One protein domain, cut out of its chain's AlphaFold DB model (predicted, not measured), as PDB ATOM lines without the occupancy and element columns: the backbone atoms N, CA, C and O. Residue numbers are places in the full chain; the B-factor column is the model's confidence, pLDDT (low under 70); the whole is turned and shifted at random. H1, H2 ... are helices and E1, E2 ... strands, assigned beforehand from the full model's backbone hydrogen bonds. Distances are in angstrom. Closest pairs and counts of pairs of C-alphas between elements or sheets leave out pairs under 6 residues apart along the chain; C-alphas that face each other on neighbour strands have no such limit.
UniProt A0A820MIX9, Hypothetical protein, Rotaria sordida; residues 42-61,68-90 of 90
ATOM      1  N   GLU A  42      42.711 -64.862   7.389       88.69
ATOM      2  CA  GLU A  42      42.078 -64.216   8.547       88.69
ATOM      3  C   GLU A  42      43.112 -63.530   9.452       88.69
ATOM      4  O   GLU A  42      42.959 -62.364   9.798       88.69
ATOM      5  N   LYS A  43      44.255 -64.183   9.698       89.44
ATOM      6  CA  LYS A  43      45.359 -63.596  10.479       89.44
ATOM      7  C   LYS A  43      45.949 -62.332   9.849       89.44
ATOM      8  O   LYS A  43      46.339 -61.418  10.571       89.44
ATOM      9  N   GLU A  44      46.058 -62.287   8.521       92.12
ATOM     10  CA  GLU A  44      46.562 -61.107   7.807       92.12
ATOM     11  C   GLU A  44      45.557 -59.956   7.893       92.12
ATOM     12  O   GLU A  44      45.946 -58.804   8.086       92.12
ATOM     13  N   LEU A  45      44.265 -60.277   7.792       91.44
ATOM     14  CA  LEU A  45      43.178 -59.315   7.916       91.44
ATOM     15  C   LEU A  45      43.094 -58.732   9.338       91.44
ATOM     16  O   LEU A  45      42.986 -57.516   9.492       91.44
ATOM     17  N   ASP A  46      43.231 -59.565  10.368       91.88
ATOM     18  CA  ASP A  46      43.271 -59.126  11.768       91.88
ATOM     19  C   ASP A  46      44.493 -58.246  12.056       91.88
ATOM     20  O   ASP A  46      44.378 -57.191  12.686       91.88
ATOM     21  N   ALA A  47      45.668 -58.641  11.555       94.12
ATOM     22  CA  ALA A  47      46.881 -57.836  11.672       94.12
ATOM     23  C   ALA A  47      46.726 -56.476  10.977       94.12
ATOM     24  O   ALA A  47      47.186 -55.459  11.501       94.12
ATOM     25  N   PHE A  48      46.042 -56.441   9.831       93.69
ATOM     26  CA  PHE A  48      45.725 -55.204   9.128       93.69
ATOM     27  C   PHE A  48      44.797 -54.295   9.946       93.69
ATOM     28  O   PHE A  48      45.098 -53.111  10.087       93.69
ATOM     29  N   TYR A  49      43.715 -54.822  10.531       91.81
ATOM     30  CA  TYR A  49      42.817 -54.020  11.371       91.81
ATOM     31  C   TYR A  49      43.520 -53.459  12.603       91.81
ATOM     32  O   TYR A  49      43.410 -52.265  12.874       91.81
ATOM     33  N   LYS A  50      44.322 -54.284  13.283       92.31
ATOM     34  CA  LYS A  50      45.129 -53.829  14.415       92.31
ATOM     35  C   LYS A  50      46.104 -52.722  14.013       92.31
ATOM     36  O   LYS A  50      46.248 -51.740  14.726       92.31
ATOM     37  N   HIS A  51      46.741 -52.849  12.850       91.94
ATOM     38  CA  HIS A  51      47.642 -51.815  12.349       91.94
ATOM     39  C   HIS A  51      46.921 -50.484  12.091       91.94
ATOM     40  O   HIS A  51      47.471 -49.424  12.391       91.94
ATOM     41  N   LEU A  52      45.689 -50.523  11.570       90.50
ATOM     42  CA  LEU A  52      44.871 -49.318  11.429       90.50
ATOM     43  C   LEU A  52      44.525 -48.719  12.796       90.50
ATOM     44  O   LEU A  52      44.719 -47.525  12.994       90.50
ATOM     45  N   GLU A  53      44.071 -49.527  13.751       90.31
ATOM     46  CA  GLU A  53      43.801 -49.057  15.115       90.31
ATOM     47  C   GLU A  53      45.040 -48.409  15.739       90.31
ATOM     48  O   GLU A  53      44.950 -47.300  16.260       90.31
ATOM     49  N   ASP A  54      46.212 -49.033  15.614       89.19
ATOM     50  CA  ASP A  54      47.460 -48.493  16.151       89.19
ATOM     51  C   ASP A  54      47.818 -47.133  15.526       89.19
ATOM     52  O   ASP A  54      48.290 -46.246  16.236       89.19
ATOM     53  N   ILE A  55      47.579 -46.941  14.221       86.75
ATOM     54  CA  ILE A  55      47.846 -45.672  13.522       86.75
ATOM     55  C   ILE A  55      46.853 -44.582  13.924       86.75
ATOM     56  O   ILE A  55      47.264 -43.437  14.128       86.75
ATOM     57  N   TYR A  56      45.559 -44.902  13.966       83.38
ATOM     58  CA  TYR A  56      44.502 -43.898  14.092       83.38
ATOM     59  C   TYR A  56      44.106 -43.620  15.550       83.38
ATOM     60  O   TYR A  56      43.725 -42.491  15.846       83.38
ATOM     61  N   ASN A  57      44.281 -44.573  16.476       84.69
ATOM     62  CA  ASN A  57      44.027 -44.357  17.907       84.69
ATOM     63  C   ASN A  57      45.228 -43.764  18.654       84.69
ATOM     64  O   ASN A  57      45.035 -43.011  19.605       84.69
ATOM     65  N   ASN A  58      46.467 -44.081  18.257       77.12
ATOM     66  CA  ASN A  58      47.657 -43.573  18.959       77.12
ATOM     67  C   ASN A  58      48.185 -42.247  18.391       77.12
ATOM     68  O   ASN A  58      49.239 -41.770  18.827       77.12
ATOM     69  N   ASN A  59      47.505 -41.643  17.409       62.66
ATOM     70  CA  ASN A  59      48.043 -40.460  16.756       62.66
ATOM     71  C   ASN A  59      47.824 -39.189  17.580       62.66
ATOM     72  O   ASN A  59      46.753 -38.600  17.609       62.66
ATOM     73  N   THR A  60      48.915 -38.737  18.187       55.94
ATOM     74  CA  THR A  60      49.131 -37.395  18.742       55.94
ATOM     75  C   THR A  60      49.490 -36.353  17.663       55.94
ATOM     76  O   THR A  60      49.727 -35.195  17.995       55.94
ATOM     77  N   ASN A  61      49.521 -36.721  16.371       52.91
ATOM     78  CA  ASN A  61      49.782 -35.813  15.245       52.91
ATOM     79  C   ASN A  61      48.511 -35.543  14.419       52.91
ATOM     80  O   ASN A  61      48.323 -36.068  13.320       52.91
ATOM     81  N   HIS A  68      41.462 -33.892   3.518       58.44
ATOM     82  CA  HIS A  68      40.551 -32.770   3.253       58.44
ATOM     83  C   HIS A  68      39.657 -32.967   2.016       58.44
ATOM     84  O   HIS A  68      38.708 -32.208   1.836       58.44
ATOM     85  N   PHE A  69      39.924 -33.979   1.181       63.38
ATOM     86  CA  PHE A  69      39.164 -34.255  -0.036       63.38
ATOM     87  C   PHE A  69      39.016 -35.752  -0.295       63.38
ATOM     88  O   PHE A  69      39.993 -36.466  -0.512       63.38
ATOM     89  N   PHE A  70      37.771 -36.213  -0.336       72.06
ATOM     90  CA  PHE A  70      37.426 -37.536  -0.832       72.06
ATOM     91  C   PHE A  70      37.345 -37.489  -2.358       72.06
ATOM     92  O   PHE A  70      36.490 -36.801  -2.911       72.06
ATOM     93  N   MET A  71      38.253 -38.192  -3.036       76.12
ATOM     94  CA  MET A  71      38.248 -38.314  -4.493       76.12
ATOM     95  C   MET A  71      37.796 -39.720  -4.880       76.12
ATOM     96  O   MET A  71      38.263 -40.704  -4.300       76.12
ATOM     97  N   GLU A  72      36.896 -39.809  -5.856       83.50
ATOM     98  CA  GLU A  72      36.404 -41.082  -6.382       83.50
ATOM     99  C   GLU A  72      37.571 -41.971  -6.838       83.50
ATOM    100  O   GLU A  72      38.548 -41.505  -7.432       83.50
ATOM    101  N   GLY A  73      37.500 -43.258  -6.504       84.31
ATOM    102  CA  GLY A  73      38.523 -44.246  -6.834       84.31
ATOM    103  C   GLY A  73      39.770 -44.227  -5.942       84.31
ATOM    104  O   GLY A  73      40.545 -45.186  -5.994       84.31
ATOM    105  N   ILE A  74      39.971 -43.211  -5.089       85.69
ATOM    106  CA  ILE A  74      41.087 -43.197  -4.133       85.69
ATOM    107  C   ILE A  74      40.704 -43.979  -2.867       85.69
ATOM    108  O   ILE A  74      39.696 -43.664  -2.229       85.69
ATOM    109  N   PRO A  75      41.512 -44.973  -2.452       86.00
ATOM    110  CA  PRO A  75      41.305 -45.648  -1.181       86.00
ATOM    111  C   PRO A  75      41.518 -44.696   0.001       86.00
ATOM    112  O   PRO A  75      42.571 -44.066   0.103       86.00
ATOM    113  N   CYS A  76      40.573 -44.657   0.932       86.75
ATOM    114  CA  CYS A  76      40.686 -43.927   2.193       86.75
ATOM    115  C   CYS A  76      40.392 -44.852   3.380       86.75
ATOM    116  O   CYS A  76      39.973 -45.998   3.201       86.75
ATOM    117  N   VAL A  77      40.652 -44.377   4.598       87.81
ATOM    118  CA  VAL A  77      40.288 -45.083   5.831       87.81
ATOM    119  C   VAL A  77      39.130 -44.346   6.487       87.81
ATOM    120  O   VAL A  77      39.175 -43.127   6.633       87.81
ATOM    121  N   ILE A  78      38.099 -45.092   6.873       87.12
ATOM    122  CA  ILE A  78      36.955 -44.597   7.639       87.12
ATOM    123  C   ILE A  78      36.873 -45.328   8.976       87.12
ATOM    124  O   ILE A  78      37.328 -46.466   9.095       87.12
ATOM    125  N   GLN A  79      36.253 -44.692   9.964       88.69
ATOM    126  CA  GLN A  79      35.886 -45.335  11.219       88.69
ATOM    127  C   GLN A  79      34.414 -45.754  11.164       88.69
ATOM    128  O   GLN A  79      33.542 -44.933  10.875       88.69
ATOM    129  N   GLN A  80      34.136 -47.027  11.433       85.62
ATOM    130  CA  GLN A  80      32.784 -47.572  11.524       85.62
ATOM    131  C   GLN A  80      32.624 -48.268  12.879       85.62
ATOM    132  O   GLN A  80      33.100 -49.383  13.087       85.62
ATOM    133  N   GLY A  81      31.961 -47.588  13.819       87.75
ATOM    134  CA  GLY A  81      31.958 -48.002  15.223       87.75
ATOM    135  C   GLY A  81      33.367 -47.910  15.814       87.75
ATOM    136  O   GLY A  81      34.047 -46.902  15.636       87.75
ATOM    137  N   ASP A  82      33.820 -48.981  16.461       86.25
ATOM    138  CA  ASP A  82      35.136 -49.031  17.115       86.25
ATOM    139  C   ASP A  82      36.267 -49.498  16.184       86.25
ATOM    140  O   ASP A  82      37.404 -49.650  16.621       86.25
ATOM    141  N   LYS A  83      35.967 -49.746  14.901       87.06
ATOM    142  CA  LYS A  83      36.925 -50.292  13.931       87.06
ATOM    143  C   LYS A  83      37.226 -49.321  12.801       87.06
ATOM    144  O   LYS A  83      36.367 -48.557  12.355       87.06
ATOM    145  N   TYR A  84      38.445 -49.424  12.281       90.69
ATOM    146  CA  TYR A  84      38.892 -48.707  11.091       90.69
ATOM    147  C   TYR A  84      38.864 -49.615   9.864       90.69
ATOM    148  O   TYR A  84      39.316 -50.759   9.899       90.69
ATOM    149  N   HIS A  85      38.364 -49.086   8.753       89.62
ATOM    150  CA  HIS A  85      38.196 -49.815   7.502       89.62
ATOM    151  C   HIS A  85      38.798 -49.036   6.344       89.62
ATOM    152  O   HIS A  85      38.541 -47.845   6.188       89.62
ATOM    153  N   ARG A  86      39.551 -49.724   5.481       89.81
ATOM    154  CA  ARG A  86      39.947 -49.173   4.184       89.81
ATOM    155  C   ARG A  86      38.810 -49.360   3.187       89.81
ATOM    156  O   ARG A  86      38.376 -50.485   2.955       89.81
ATOM    157  N   VAL A  87      38.372 -48.269   2.576       88.56
ATOM    158  CA  VAL A  87      37.279 -48.239   1.600       88.56
ATOM    159  C   VAL A  87      37.724 -47.531   0.328       88.56
ATOM    160  O   VAL A  87      38.679 -46.759   0.339       88.56
ATOM    161  N   ILE A  88      37.040 -47.810  -0.778       87.50
ATOM    162  CA  ILE A  88      37.182 -47.076  -2.038       87.50
ATOM    163  C   ILE A  88      35.856 -46.371  -2.271       87.50
ATOM    164  O   ILE A  88      34.812 -47.023  -2.278       87.50
ATOM    165  N   ILE A  89      35.908 -45.055  -2.446       82.19
ATOM    166  CA  ILE A  89      34.724 -44.255  -2.749       82.19
ATOM    167  C   ILE A  89      34.395 -44.457  -4.226       82.19
ATOM    168  O   ILE A  89      35.278 -44.338  -5.078       82.19
ATOM    169  N   LYS A  90      33.143 -44.819  -4.490       76.88
ATOM    170  CA  LYS A  90      32.559 -45.028  -5.813       76.88
ATOM    171  C   LYS A  90      31.387 -44.077  -5.996       76.88
ATOM    172  O   LYS A  90      30.811 -43.682  -4.955       76.88
TER     173      LYS A  90
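AT A GLANCE: This is residues 42 to 61 and 68 to 90 of the 90 residues of the protein "Hypothetical protein" of Rotaria sordida (UniProt A0A820MIX9). One helix, H1, has a small two-stranded hairpin, E1 and E2, running crosswise to it, and the helix packs on the hairpin mainly through E2. Residues 48 to 57 of H1 meet the hairpin, while residues 42 to 47 at the helix's other end stand free and stick out. The printed part has 43 residues with one named helix and two named strands, in the order H1, E1, E2, and the two strands make one antiparallel sheet in the order E1, E2. The class is mixed, helices and strands, with 16 residues in the helix and 12 in the strands. The whole is loose, with a radius of gyration of the C-alphas of 11.6 A, and the C-alphas span 29 by 28 by 16 A along their three main axes.

HOW THE PARTS SIT: H1, residues 42 to 57, comes first in the printed part, and every O i to N i+4 pair inside it is within hydrogen-bond range. Next come E1, residues 75 to 80, and E2, residues 83 to 88. H1 and E1 have no pair of C-alphas within 8 A, but 7 pairs lie within 10 A, and the two are near each other. H1 and E2 have 8 pairs of C-alphas within 8 A. Their closest C-alphas are those of Leu 52 and Tyr 84, 6.0 A apart, and the centres of H1 and E2 are 10.5 A apart. Within 10 A, H1 has 22 pairs of C-alphas with E2, and residues 48 to 57 of the helix make the pairs with the two strands. E1 and E2 form a hairpin, joined by a tight link of 2 residues. They are antiparallel neighbours, with 147 degrees between their N-to-C directions. C-alphas that face each other are, for instance, those of Pro 75 and Ile 88, 4.4 A apart, and those of Gln 80 and Lys 83, 5.5 A apart. Along the hairpin, N 76 and O 87 are within hydrogen-bond range at 2.9 A, and N 85 and O 78 are within it at 2.8 A.

IN THESE COORDINATES: The printed part begins with H1, which runs from Glu 42 to Asn 57 over 16 residues and measures 22.0 A from first to last C-alpha. C-alpha 42 stands at (42.078, -64.216, 8.547), and C-alpha 57 at (44.027, -44.357, 17.907). E1 runs from Pro 75 to Gln 80 and is 15.4 A long from first to last C-alpha. E2 runs from Lys 83 to Ile 88 and is 16.3 A long, ending with C-alpha 88 at (37.182, -47.076, -2.038).

THE WHOLE: The two C-alphas farthest apart are those of Lys 43 and His 68, at 32.0 A, and the first and last printed C-alphas, of Glu 42 and Lys 90, are 25.8 A apart. Lys 90 is the chain's last residue. Residues 62 to 67 are cut out and not printed, and C-alphas 61 and 68 are 15.4 A apart across the cut. The link across the cut, from H1 to E1, has 17 residues in the chain, 6 of them not printed. The mean pLDDT of the printed part is 83.8. The model's confidence is low, with pLDDT under 70, at residues 59 to 61 and 68 to 69, on both sides of the cut.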